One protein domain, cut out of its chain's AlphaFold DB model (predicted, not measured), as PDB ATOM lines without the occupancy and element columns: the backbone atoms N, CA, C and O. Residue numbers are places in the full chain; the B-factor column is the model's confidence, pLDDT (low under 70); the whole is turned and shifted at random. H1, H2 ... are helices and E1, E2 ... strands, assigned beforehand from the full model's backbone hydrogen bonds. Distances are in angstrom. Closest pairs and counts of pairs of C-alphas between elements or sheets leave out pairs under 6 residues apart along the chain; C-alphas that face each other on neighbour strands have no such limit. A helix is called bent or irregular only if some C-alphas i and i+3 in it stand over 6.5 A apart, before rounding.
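This is residues 145 to 221 of the 221 residues of the protein "VOC domain-containing protein" of Bacteroidetes bacterium (UniProt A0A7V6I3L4). A small wall of three antiparallel strands has helix H1 running along one face, while the long helix H3 packs mainly on the edge strand E1 and touches H1 at a steep tilt. Away from H3, the sheet gives way to the short helix H2 and a long loop, of which residues 180 to 187 stick out. The printed part has 77 residues, in the order E1, H1, E2, H2, E3, H3, and the sheet runs E1, E3, E2; the class is mixed, helices and strands. The whole is only just compact, close to loose, with a radius of gyration of the C-alphas of 13.4 A, and is flat, spanning 36 by 34 by 16 A.

Strand E1, residues 148 to 154, is 17.4 A long and begins at C-alpha 148 (45.507, -16.285, -31.941). Helix H1, residues 156 to 168, is 18.4 A long. Strand E2, residues 174 to 177, is followed directly by H2, residues 178 to 181, which is only just irregular: C-alphas 178 and 181 are 6.6 A apart. Strand E3, residues 196 to 201, is 16.9 A long. Helix H3, residues 202 to 219, is 25.6 A long and ends at C-alpha 219 (43.249, 4.796, -47.306); it is irregular, with C-alphas 203 and 206 7.7 A apart, and has a kink of 32 degrees near residue 209.

E1 and E3 are antiparallel at 151 degrees, with N 151 and O 198 2.8 A apart, within hydrogen-bond range. E3 and E2 are antiparallel at 147 degrees, with N 176 and O 197 2.9 A apart, also within range. E1, H1 and E2 form a split strand-helix-strand unit, two strands running the same way with E3 between them, and its crossover is right-handed. H1 is on the sheet at a height of 9.3 A, over E1 and E3, along the strands; its closest C-alphas to E3 are those of Tyr 156 and Ile 196, 5.9 A apart. H3 is on the sheet too, and H1 and H3 on one face of it make two layers, helices over a sheet. The closest C-alphas of E1 and H3 are those of Val 149 and Leu 202, 5.8 A apart. Residues 162 to 166 of H1 touch residues 208 to 215 of H3 at a steep tilt of 57 degrees, opposite ways; the closest C-alphas are those of Leu 166 and Ala 208, 6.5 A apart. H2 is not on the sheet and is apart from H1 and H3. Each O i to N i+4 pair is within hydrogen-bond range in H1, and 12 of 14 in H3; H2 is too short for such a pair.

The C-alphas farthest apart, those of Ala 183 and Glu 221, are 40.1 A apart. The printed part has no cut and ends at the chain's last residue. The link from H2 to E3, 14 residues, is long. Confidence is low, under 70, at residues 177 to 195 and 220 to 221.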
ATOM      1  N   ASP A 145      52.044 -22.181 -33.340       75.69
ATOM      2  CA  ASP A 145      51.713 -21.588 -34.643       75.69
ATOM      3  C   ASP A 145      50.210 -21.282 -34.798       75.69
ATOM      4  O   ASP A 145      49.833 -20.373 -35.541       75.69
ATOM      5  N   ASN A 146      49.342 -21.978 -34.052       79.19
ATOM      6  CA  ASN A 146      47.899 -21.724 -34.037       79.19
ATOM      7  C   ASN A 146      47.484 -20.640 -33.037       79.19
ATOM      8  O   ASN A 146      46.288 -20.345 -32.912       79.19
ATOM      9  N   MET A 147      48.437 -20.039 -32.321       79.31
ATOM     10  CA  MET A 147      48.142 -19.017 -31.331       79.31
ATOM     11  C   MET A 147      47.396 -17.843 -31.987       79.31
ATOM     12  O   MET A 147      47.877 -17.277 -32.973       79.31
ATOM     13  N   PRO A 148      46.237 -17.436 -31.438       79.25
ATOM     14  CA  PRO A 148      45.507 -16.285 -31.941       79.25
ATOM     15  C   PRO A 148      46.299 -14.993 -31.706       79.25
ATOM     16  O   PRO A 148      46.560 -14.618 -30.561       79.25
ATOM     17  N   VAL A 149      46.620 -14.278 -32.784       79.56
ATOM     18  CA  VAL A 149      47.267 -12.962 -32.751       79.56
ATOM     19  C   VAL A 149      46.407 -11.899 -33.420       79.56
ATOM     20  O   VAL A 149      45.886 -12.094 -34.519       79.56
ATOM     21  N   VAL A 150      46.246 -10.760 -32.745       83.12
ATOM     22  CA  VAL A 150      45.518  -9.609 -33.291       83.12
ATOM     23  C   VAL A 150      46.366  -8.969 -34.386       83.12
ATOM     24  O   VAL A 150      47.489  -8.541 -34.135       83.12
ATOM     25  N   VAL A 151      45.816  -8.889 -35.595       85.75
ATOM     26  CA  VAL A 151      46.474  -8.294 -36.768       85.75
ATOM     27  C   VAL A 151      45.853  -6.972 -37.195       85.75
ATOM     28  O   VAL A 151      46.521  -6.178 -37.851       85.75
ATOM     29  N   TYR A 152      44.610  -6.703 -36.793       87.19
ATOM     30  CA  TYR A 152      43.906  -5.464 -37.112       87.19
ATOM     31  C   TYR A 152      43.045  -4.997 -35.944       87.19
ATOM     32  O   TYR A 152      42.431  -5.820 -35.265       87.19
ATOM     33  N   GLU A 153      42.938  -3.684 -35.769       86.00
ATOM     34  CA  GLU A 153      41.983  -3.051 -34.869       86.00
ATOM     35  C   GLU A 153      41.408  -1.804 -35.548       86.00
ATOM     36  O   GLU A 153      42.162  -0.955 -36.017       86.00
ATOM     37  N   GLY A 154      40.081  -1.705 -35.625       85.06
ATOM     38  CA  GLY A 154      39.423  -0.585 -36.293       85.06
ATOM     39  C   GLY A 154      37.914  -0.549 -36.091       85.06
ATOM     40  O   GLY A 154      37.352  -1.310 -35.300       85.06
ATOM     41  N   ASP A 155      37.236   0.339 -36.817       83.81
ATOM     42  CA  ASP A 155      35.774   0.358 -36.847       83.81
ATOM     43  C   ASP A 155      35.201  -0.887 -37.554       83.81
ATOM     44  O   ASP A 155      35.891  -1.600 -38.288       83.81
ATOM     45  N   TYR A 156      33.908  -1.151 -37.347       81.81
ATOM     46  CA  TYR A 156      33.235  -2.326 -37.910       81.81
ATOM     47  C   TYR A 156      33.327  -2.423 -39.429       81.81
ATOM     48  O   TYR A 156      33.463  -3.520 -39.970       81.81
ATOM     49  N   PHE A 157      33.242  -1.300 -40.132       84.06
ATOM     50  CA  PHE A 157      33.251  -1.313 -41.584       84.06
ATOM     51  C   PHE A 157      34.645  -1.654 -42.111       84.06
ATOM     52  O   PHE A 157      34.784  -2.581 -42.912       84.06
ATOM     53  N   ARG A 158      35.680  -0.987 -41.593       87.62
ATOM     54  CA  ARG A 158      37.074  -1.259 -41.958       87.62
ATOM     55  C   ARG A 158      37.510  -2.664 -41.563       87.62
ATOM     56  O   ARG A 158      38.092  -3.366 -42.383       87.62
ATOM     57  N   ALA A 159      37.146  -3.132 -40.370       88.25
ATOM     58  CA  ALA A 159      37.447  -4.496 -39.950       88.25
ATOM     59  C   ALA A 159      36.795  -5.540 -40.873       88.25
ATOM     60  O   ALA A 159      37.427  -6.531 -41.228       88.25
ATOM     61  N   ASN A 160      35.562  -5.323 -41.344       88.88
ATOM     62  CA  ASN A 160      34.963  -6.236 -42.323       88.88
ATOM     63  C   ASN A 160      35.633  -6.158 -43.702       88.88
ATOM     64  O   ASN A 160      35.761  -7.184 -44.367       88.88
ATOM     65  N   MET A 161      36.095  -4.981 -44.133       92.25
ATOM     66  CA  MET A 161      36.888  -4.858 -45.363       92.25
ATOM     67  C   MET A 161      38.185  -5.659 -45.271       92.25
ATOM     68  O   MET A 161      38.458  -6.467 -46.155       92.25
ATOM     69  N   VAL A 162      38.938  -5.492 -44.183       92.94
ATOM     70  CA  VAL A 162      40.173  -6.247 -43.949       92.94
ATOM     71  C   VAL A 162      39.888  -7.743 -43.864       92.94
ATOM     72  O   VAL A 162      40.573  -8.524 -44.516       92.94
ATOM     73  N   LYS A 163      38.837  -8.163 -43.151       92.50
ATOM     74  CA  LYS A 163      38.422  -9.571 -43.091       92.50
ATOM     75  C   LYS A 163      38.183 -10.162 -44.481       92.50
ATOM     76  O   LYS A 163      38.711 -11.229 -44.772       92.50
ATOM     77  N   ASN A 164      37.461  -9.455 -45.351       93.12
ATOM     78  CA  ASN A 164      37.226  -9.905 -46.726       93.12
ATOM     79  C   ASN A 164      38.534 -10.017 -47.532       93.12
ATOM     80  O   ASN A 164      38.693 -10.947 -48.318       93.12
ATOM     81  N   LEU A 165      39.480  -9.089 -47.343       95.94
ATOM     82  CA  LEU A 165      40.797  -9.154 -47.992       95.94
ATOM     83  C   LEU A 165      41.604 -10.373 -47.523       95.94
ATOM     84  O   LEU A 165      42.198 -11.061 -48.349       95.94
ATOM     85  N   LEU A 166      41.586 -10.668 -46.221       95.25
ATOM     86  CA  LEU A 166      42.233 -11.852 -45.654       95.25
ATOM     87  C   LEU A 166      41.590 -13.150 -46.174       95.25
ATOM     88  O   LEU A 166      42.304 -14.067 -46.578       95.25
ATOM     89  N   GLU A 167      40.257 -13.209 -46.237       93.44
ATOM     90  CA  GLU A 167      39.517 -14.369 -46.753       93.44
ATOM     91  C   GLU A 167      39.830 -14.653 -48.229       93.44
ATOM     92  O   GLU A 167      40.031 -15.811 -48.596       93.44
ATOM     93  N   ASN A 168      39.958 -13.613 -49.064       94.75
ATOM     94  CA  ASN A 168      40.369 -13.758 -50.469       94.75
ATOM     95  C   ASN A 168      41.763 -14.389 -50.617       94.75
ATOM     96  O   ASN A 168      42.045 -15.055 -51.611       94.75
ATOM     97  N   GLU A 169      42.617 -14.211 -49.610       95.38
ATOM     98  CA  GLU A 169      43.969 -14.763 -49.538       95.38
ATOM     99  C   GLU A 169      44.042 -16.103 -48.787       95.38
ATOM    100  O   GLU A 169      45.142 -16.587 -48.494       95.38
ATOM    101  N   ASN A 170      42.881 -16.721 -48.526       94.38
ATOM    102  CA  ASN A 170      42.684 -17.958 -47.764       94.38
ATOM    103  C   ASN A 170      43.193 -17.890 -46.312       94.38
ATOM    104  O   ASN A 170      43.551 -18.915 -45.734       94.38
ATOM    105  N   ILE A 171      43.215 -16.698 -45.711       93.56
ATOM    106  CA  ILE A 171      43.569 -16.505 -44.302       93.56
ATOM    107  C   ILE A 171      42.283 -16.464 -43.478       93.56
ATOM    108  O   ILE A 171      41.459 -15.557 -43.616       93.56
ATOM    109  N   VAL A 172      42.116 -17.437 -42.583       87.88
ATOM    110  CA  VAL A 172      40.991 -17.454 -41.643       87.88
ATOM    111  C   VAL A 172      41.230 -16.404 -40.561       87.88
ATOM    112  O   VAL A 172      42.271 -16.406 -39.904       87.88
ATOM    113  N   SER A 173      40.254 -15.520 -40.360       89.31
ATOM    114  CA  SER A 173      40.289 -14.514 -39.298       89.31
ATOM    115  C   SER A 173      39.009 -14.513 -38.469       89.31
ATOM    116  O   SER A 173      37.915 -14.812 -38.958       89.31
ATOM    117  N   TYR A 174      39.149 -14.158 -37.196       85.31
ATOM    118  CA  TYR A 174      38.055 -14.081 -36.236       85.31
ATOM    119  C   TYR A 174      37.871 -12.641 -35.776       85.31
ATOM    120  O   TYR A 174      38.840 -11.962 -35.440       85.31
ATOM    121  N   ILE A 175      36.618 -12.192 -35.745       80.50
ATOM    122  CA  ILE A 175      36.244 -10.898 -35.179       80.50
ATOM    123  C   ILE A 175      36.045 -11.054 -33.672       80.50
ATOM    124  O   ILE A 175      35.293 -11.922 -33.224       80.50
ATOM    125  N   THR A 176      36.671 -10.171 -32.903       71.44
ATOM    126  CA  THR A 176      36.409  -9.983 -31.473       71.44
ATOM    127  C   THR A 176      36.067  -8.519 -31.194       71.44
ATOM    128  O   THR A 176      36.593  -7.618 -31.846       71.44
ATOM    129  N   ASN A 177      35.163  -8.281 -30.240       63.94
ATOM    130  CA  ASN A 177      34.739  -6.938 -29.832       63.94
ATOM    131  C   ASN A 177      35.130  -6.714 -28.369       63.94
ATOM    132  O   ASN A 177      34.926  -7.606 -27.543       63.94
ATOM    133  N   ASP A 178      35.546  -5.499 -28.015       48.44
ATOM    134  CA  ASP A 178      35.886  -5.142 -26.625       48.44
ATOM    135  C   ASP A 178      34.676  -5.118 -25.658       48.44
ATOM    136  O   ASP A 178      34.832  -5.005 -24.444       48.44
ATOM    137  N   ILE A 179      33.445  -5.283 -26.161       46.12
ATOM    138  CA  ILE A 179      32.200  -5.225 -25.366       46.12
ATOM    139  C   ILE A 179      32.006  -6.462 -24.458       46.12
ATOM    140  O   ILE A 179      31.184  -6.440 -23.546       46.12
ATOM    141  N   VAL A 180      32.774  -7.543 -24.625       41.44
ATOM    142  CA  VAL A 180      32.547  -8.792 -23.862       41.44
ATOM    143  C   VAL A 180      33.037  -8.709 -22.396       41.44
ATOM    144  O   VAL A 180      32.764  -9.605 -21.602       41.44
ATOM    145  N   GLY A 181      33.692  -7.613 -21.988       35.41
ATOM    146  CA  GLY A 181      34.235  -7.439 -20.631       35.41
ATOM    147  C   GLY A 181      33.272  -6.911 -19.556       35.41
ATOM    148  O   GLY A 181      33.576  -7.028 -18.372       35.41
ATOM    149  N   THR A 182      32.105  -6.363 -19.911       34.91
ATOM    150  CA  THR A 182      31.140  -5.870 -18.907       34.91
ATOM    151  C   THR A 182      29.724  -6.192 -19.359       34.91
ATOM    152  O   THR A 182      29.319  -5.829 -20.457       34.91
ATOM    153  N   ALA A 183      28.993  -6.931 -18.527       33.41
ATOM    154  CA  ALA A 183      27.665  -7.463 -18.806       33.41
ATOM    155  C   ALA A 183      26.741  -6.467 -19.529       33.41
ATOM    156  O   ALA A 183      26.475  -5.399 -18.990       33.41
ATOM    157  N   LEU A 184      26.226  -6.856 -20.706       27.92
ATOM    158  CA  LEU A 184      24.823  -6.730 -21.144       27.92
ATOM    159  C   LEU A 184      24.680  -7.258 -22.598       27.92
ATOM    160  O   LEU A 184      25.208  -6.636 -23.516       27.92
ATOM    161  N   PRO A 185      23.947  -8.362 -22.863       32.94
ATOM    162  CA  PRO A 185      23.982  -9.030 -24.173       32.94
ATOM    163  C   PRO A 185      23.149  -8.387 -25.301       32.94
ATOM    164  O   PRO A 185      23.098  -8.956 -26.384       32.94
ATOM    165  N   TRP A 186      22.467  -7.251 -25.087       34.84
ATOM    166  CA  TRP A 186      21.472  -6.751 -26.061       34.84
ATOM    167  C   TRP A 186      21.393  -5.229 -26.253       34.84
ATOM    168  O   TRP A 186      20.472  -4.755 -26.912       34.84
ATOM    169  N   HIS A 187      22.350  -4.443 -25.754       33.62
ATOM    170  CA  HIS A 187      22.411  -3.014 -26.083       33.62
ATOM    171  C   HIS A 187      23.582  -2.729 -27.019       33.62
ATOM    172  O   HIS A 187      24.706  -2.501 -26.586       33.62
ATOM    173  N   VAL A 188      23.300  -2.700 -28.321       41.97
ATOM    174  CA  VAL A 188      24.164  -1.998 -29.270       41.97
ATOM    175  C   VAL A 188      23.844  -0.516 -29.096       41.97
ATOM    176  O   VAL A 188      22.750  -0.075 -29.451       41.97
ATOM    177  N   ALA A 189      24.752   0.253 -28.494       35.16
ATOM    178  CA  ALA A 189      24.629   1.703 -28.529       35.16
ATOM    179  C   ALA A 189      24.601   2.133 -30.011       35.16
ATOM    180  O   ALA A 189      25.462   1.685 -30.779       35.16
ATOM    181  N   PRO A 190      23.632   2.959 -30.443       29.78
ATOM    182  CA  PRO A 190      23.584   3.477 -31.803       29.78
ATOM    183  C   PRO A 190      24.747   4.468 -31.964       29.78
ATOM    184  O   PRO A 190      24.595   5.659 -31.727       29.78
ATOM    185  N   GLY A 191      25.948   3.956 -32.238       42.78
ATOM    186  CA  GLY A 191      27.166   4.768 -32.228       42.78
ATOM    187  C   GLY A 191      28.514   4.039 -32.306       42.78
ATOM    188  O   GLY A 191      29.524   4.723 -32.318       42.78
ATOM    189  N   GLY A 192      28.576   2.700 -32.370       42.06
ATOM    190  CA  GLY A 192      29.809   1.991 -32.774       42.06
ATOM    191  C   GLY A 192      31.027   2.137 -31.844       42.06
ATOM    192  O   GLY A 192      32.157   2.099 -32.311       42.06
ATOM    193  N   TYR A 193      30.816   2.292 -30.537       43.56
ATOM    194  CA  TYR A 193      31.847   2.686 -29.561       43.56
ATOM    195  C   TYR A 193      32.838   1.587 -29.102       43.56
ATOM    196  O   TYR A 193      33.519   1.770 -28.098       43.56
ATOM    197  N   GLY A 194      32.935   0.452 -29.798       57.81
ATOM    198  CA  GLY A 194      33.898  -0.608 -29.474       57.81
ATOM    199  C   GLY A 194      34.785  -0.921 -30.670       57.81
ATOM    200  O   GLY A 194      34.261  -1.146 -31.761       57.81
ATOM    201  N   ALA A 195      36.103  -0.944 -30.466       68.75
ATOM    202  CA  ALA A 195      37.039  -1.376 -31.494       68.75
ATOM    203  C   ALA A 195      36.769  -2.841 -31.873       68.75
ATOM    204  O   ALA A 195      36.487  -3.688 -31.017       68.75
ATOM    205  N   ILE A 196      36.826  -3.123 -33.172       82.75
ATOM    206  CA  ILE A 196      36.724  -4.467 -33.724       82.75
ATOM    207  C   ILE A 196      38.135  -4.967 -33.978       82.75
ATOM    208  O   ILE A 196      38.884  -4.365 -34.749       82.75
ATOM    209  N   LYS A 197      38.483  -6.081 -33.340       85.56
ATOM    210  CA  LYS A 197      39.783  -6.733 -33.469       85.56
ATOM    211  C   LYS A 197      39.668  -7.928 -34.398       85.56
ATOM    212  O   LYS A 197      38.785  -8.771 -34.214       85.56
ATOM    213  N   LEU A 198      40.560  -8.005 -35.382       88.44
ATOM    214  CA  LEU A 198      40.741  -9.201 -36.197       88.44
ATOM    215  C   LEU A 198      41.936  -9.983 -35.700       88.44
ATOM    216  O   LEU A 198      43.034  -9.443 -35.560       88.44
ATOM    217  N   THR A 199      41.706 -11.270 -35.518       88.75
ATOM    218  CA  THR A 199      42.694 -12.211 -35.019       88.75
ATOM    219  C   THR A 199      42.916 -13.310 -36.048       88.75
ATOM    220  O   THR A 199      41.945 -13.827 -36.601       88.75
ATOM    221  N   VAL A 200      44.171 -13.682 -36.291       88.38
ATOM    222  CA  VAL A 200      44.578 -14.806 -37.158       88.38
ATOM    223  C   VAL A 200      45.488 -15.756 -36.381       88.38
ATOM    224  O   VAL A 200      45.953 -15.409 -35.297       88.38
ATOM    225  N   ALA A 201      45.745 -16.948 -36.918       86.06
ATOM    226  CA  ALA A 201      46.802 -17.819 -36.401       86.06
ATOM    227  C   ALA A 201      48.186 -17.182 -36.621       86.06
ATOM    228  O   ALA A 201      48.401 -16.521 -37.642       86.06
ATOM    229  N   LEU A 202      49.112 -17.393 -35.686       81.81
ATOM    230  CA  LEU A 202      50.464 -16.830 -35.710       81.81
ATOM    231  C   LEU A 202      51.213 -17.126 -37.017       81.81
ATOM    232  O   LEU A 202      51.837 -16.221 -37.568       81.81
ATOM    233  N   GLU A 203      51.078 -18.333 -37.569       86.06
ATOM    234  CA  GLU A 203      51.654 -18.713 -38.873       86.06
ATOM    235  C   GLU A 203      51.245 -17.785 -40.037       86.06
ATOM    236  O   GLU A 203      51.978 -17.636 -41.014       86.06
ATOM    237  N   ASN A 204      50.085 -17.128 -39.936       90.00
ATOM    238  CA  ASN A 204      49.544 -16.244 -40.965       90.00
ATOM    239  C   ASN A 204      49.860 -14.764 -40.709       90.00
ATOM    240  O   ASN A 204      49.450 -13.914 -41.505       90.00
ATOM    241  N   TYR A 205      50.573 -14.437 -39.623       85.62
ATOM    242  CA  TYR A 205      50.808 -13.063 -39.180       85.62
ATOM    243  C   TYR A 205      51.461 -12.198 -40.262       85.62
ATOM    244  O   TYR A 205      50.893 -11.177 -40.639       85.62
ATOM    245  N   ASP A 206      52.606 -12.618 -40.808       84.62
ATOM    246  CA  ASP A 206      53.366 -11.804 -41.767       84.62
ATOM    247  C   ASP A 206      52.574 -11.548 -43.057       84.62
ATOM    248  O   ASP A 206      52.535 -10.425 -43.572       84.62
ATOM    249  N   LYS A 207      51.878 -12.578 -43.560       92.06
ATOM    250  CA  LYS A 207      51.034 -12.453 -44.754       92.06
ATOM    251  C   LYS A 207      49.854 -11.515 -44.489       92.06
ATOM    252  O   LYS A 207      49.603 -10.614 -45.289       92.06
ATOM    253  N   ALA A 208      49.159 -11.690 -43.364       90.81
ATOM    254  CA  ALA A 208      48.057 -10.818 -42.966       90.81
ATOM    255  C   ALA A 208      48.525  -9.367 -42.793       90.81
ATOM    256  O   ALA A 208      47.872  -8.446 -43.283       90.81
ATOM    257  N   LYS A 209      49.687  -9.163 -42.161       87.44
ATOM    258  CA  LYS A 209      50.271  -7.846 -41.917       87.44
ATOM    259  C   LYS A 209      50.578  -7.111 -43.220       87.44
ATOM    260  O   LYS A 209      50.180  -5.959 -43.358       87.44
ATOM    261  N   SER A 210      51.170  -7.787 -44.207       88.62
ATOM    262  CA  SER A 210      51.430  -7.191 -45.525       88.62
ATOM    263  C   SER A 210      50.151  -6.734 -46.239       88.62
ATOM    264  O   SER A 210      50.151  -5.677 -46.866       88.62
ATOM    265  N   ILE A 211      49.065  -7.514 -46.160       93.00
ATOM    266  CA  ILE A 211      47.767  -7.166 -46.770       93.00
ATOM    267  C   ILE A 211      47.168  -5.935 -46.081       93.00
ATOM    268  O   ILE A 211      46.659  -5.026 -46.737       93.00
ATOM    269  N   ILE A 212      47.241  -5.902 -44.750       90.31
ATOM    270  CA  ILE A 212      46.719  -4.810 -43.926       90.31
ATOM    271  C   ILE A 212      47.497  -3.519 -44.170       90.31
ATOM    272  O   ILE A 212      46.886  -2.467 -44.341       90.31
ATOM    273  N   ASP A 213      48.825  -3.589 -44.243       86.06
ATOM    274  CA  ASP A 213      49.660  -2.416 -44.493       86.06
ATOM    275  C   ASP A 213      49.389  -1.824 -45.890       86.06
ATOM    276  O   ASP A 213      49.360  -0.604 -46.052       86.06
ATOM    277  N   GLU A 214      49.114  -2.660 -46.901       90.31
ATOM    278  CA  GLU A 214      48.686  -2.186 -48.224       90.31
ATOM    279  C   GLU A 214      47.295  -1.528 -48.183       90.31
ATOM    280  O   GLU A 214      47.081  -0.492 -48.818       90.31
ATOM    281  N   PHE A 215      46.353  -2.105 -47.431       90.56
ATOM    282  CA  PHE A 215      45.018  -1.537 -47.231       90.56
ATOM    283  C   PHE A 215      45.081  -0.156 -46.563       90.56
ATOM    284  O   PHE A 215      44.523   0.805 -47.092       90.56
ATOM    285  N   GLU A 216      45.809  -0.037 -45.452       83.56
ATOM    286  CA  GLU A 216      45.974   1.224 -44.721       83.56
ATOM    287  C   GLU A 216      46.726   2.269 -45.553       83.56
ATOM    288  O   GLU A 216      46.395   3.455 -45.518       83.56
ATOM    289  N   LYS A 217      47.696   1.857 -46.380       83.25
ATOM    290  CA  LYS A 217      48.364   2.776 -47.307       83.25
ATOM    291  C   LYS A 217      47.382   3.386 -48.313       83.25
ATOM    292  O   LYS A 217      47.399   4.597 -48.497       83.25
ATOM    293  N   LYS A 218      46.503   2.576 -48.913       86.62
ATOM    294  CA  LYS A 218      45.499   3.042 -49.892       86.62
ATOM    295  C   LYS A 218      44.434   3.964 -49.297       86.62
ATOM    296  O   LYS A 218      43.813   4.710 -50.040       86.62
ATOM    297  N   LEU A 219      44.185   3.895 -47.989       77.06
ATOM    298  CA  LEU A 219      43.249   4.796 -47.306       77.06
ATOM    299  C   LEU A 219      43.825   6.196 -47.066       77.06
ATOM    300  O   LEU A 219      43.061   7.138 -46.870       77.06
ATOM    301  N   ASN A 220      45.154   6.311 -47.039       65.88
ATOM    302  CA  ASN A 220      45.875   7.546 -46.743       65.88
ATOM    303  C   ASN A 220      46.387   8.270 -48.008       65.88
ATOM    304  O   ASN A 220      47.043   9.306 -47.883       65.88
ATOM    305  N   GLU A 221      46.110   7.725 -49.199       63.66
ATOM    306  CA  GLU A 221      46.344   8.332 -50.524       63.66
ATOM    307  C   GLU A 221      45.089   9.068 -51.026       63.66
ATOM    308  O   GLU A 221      45.252  10.172 -51.595       63.66
TER     309      GLU A 221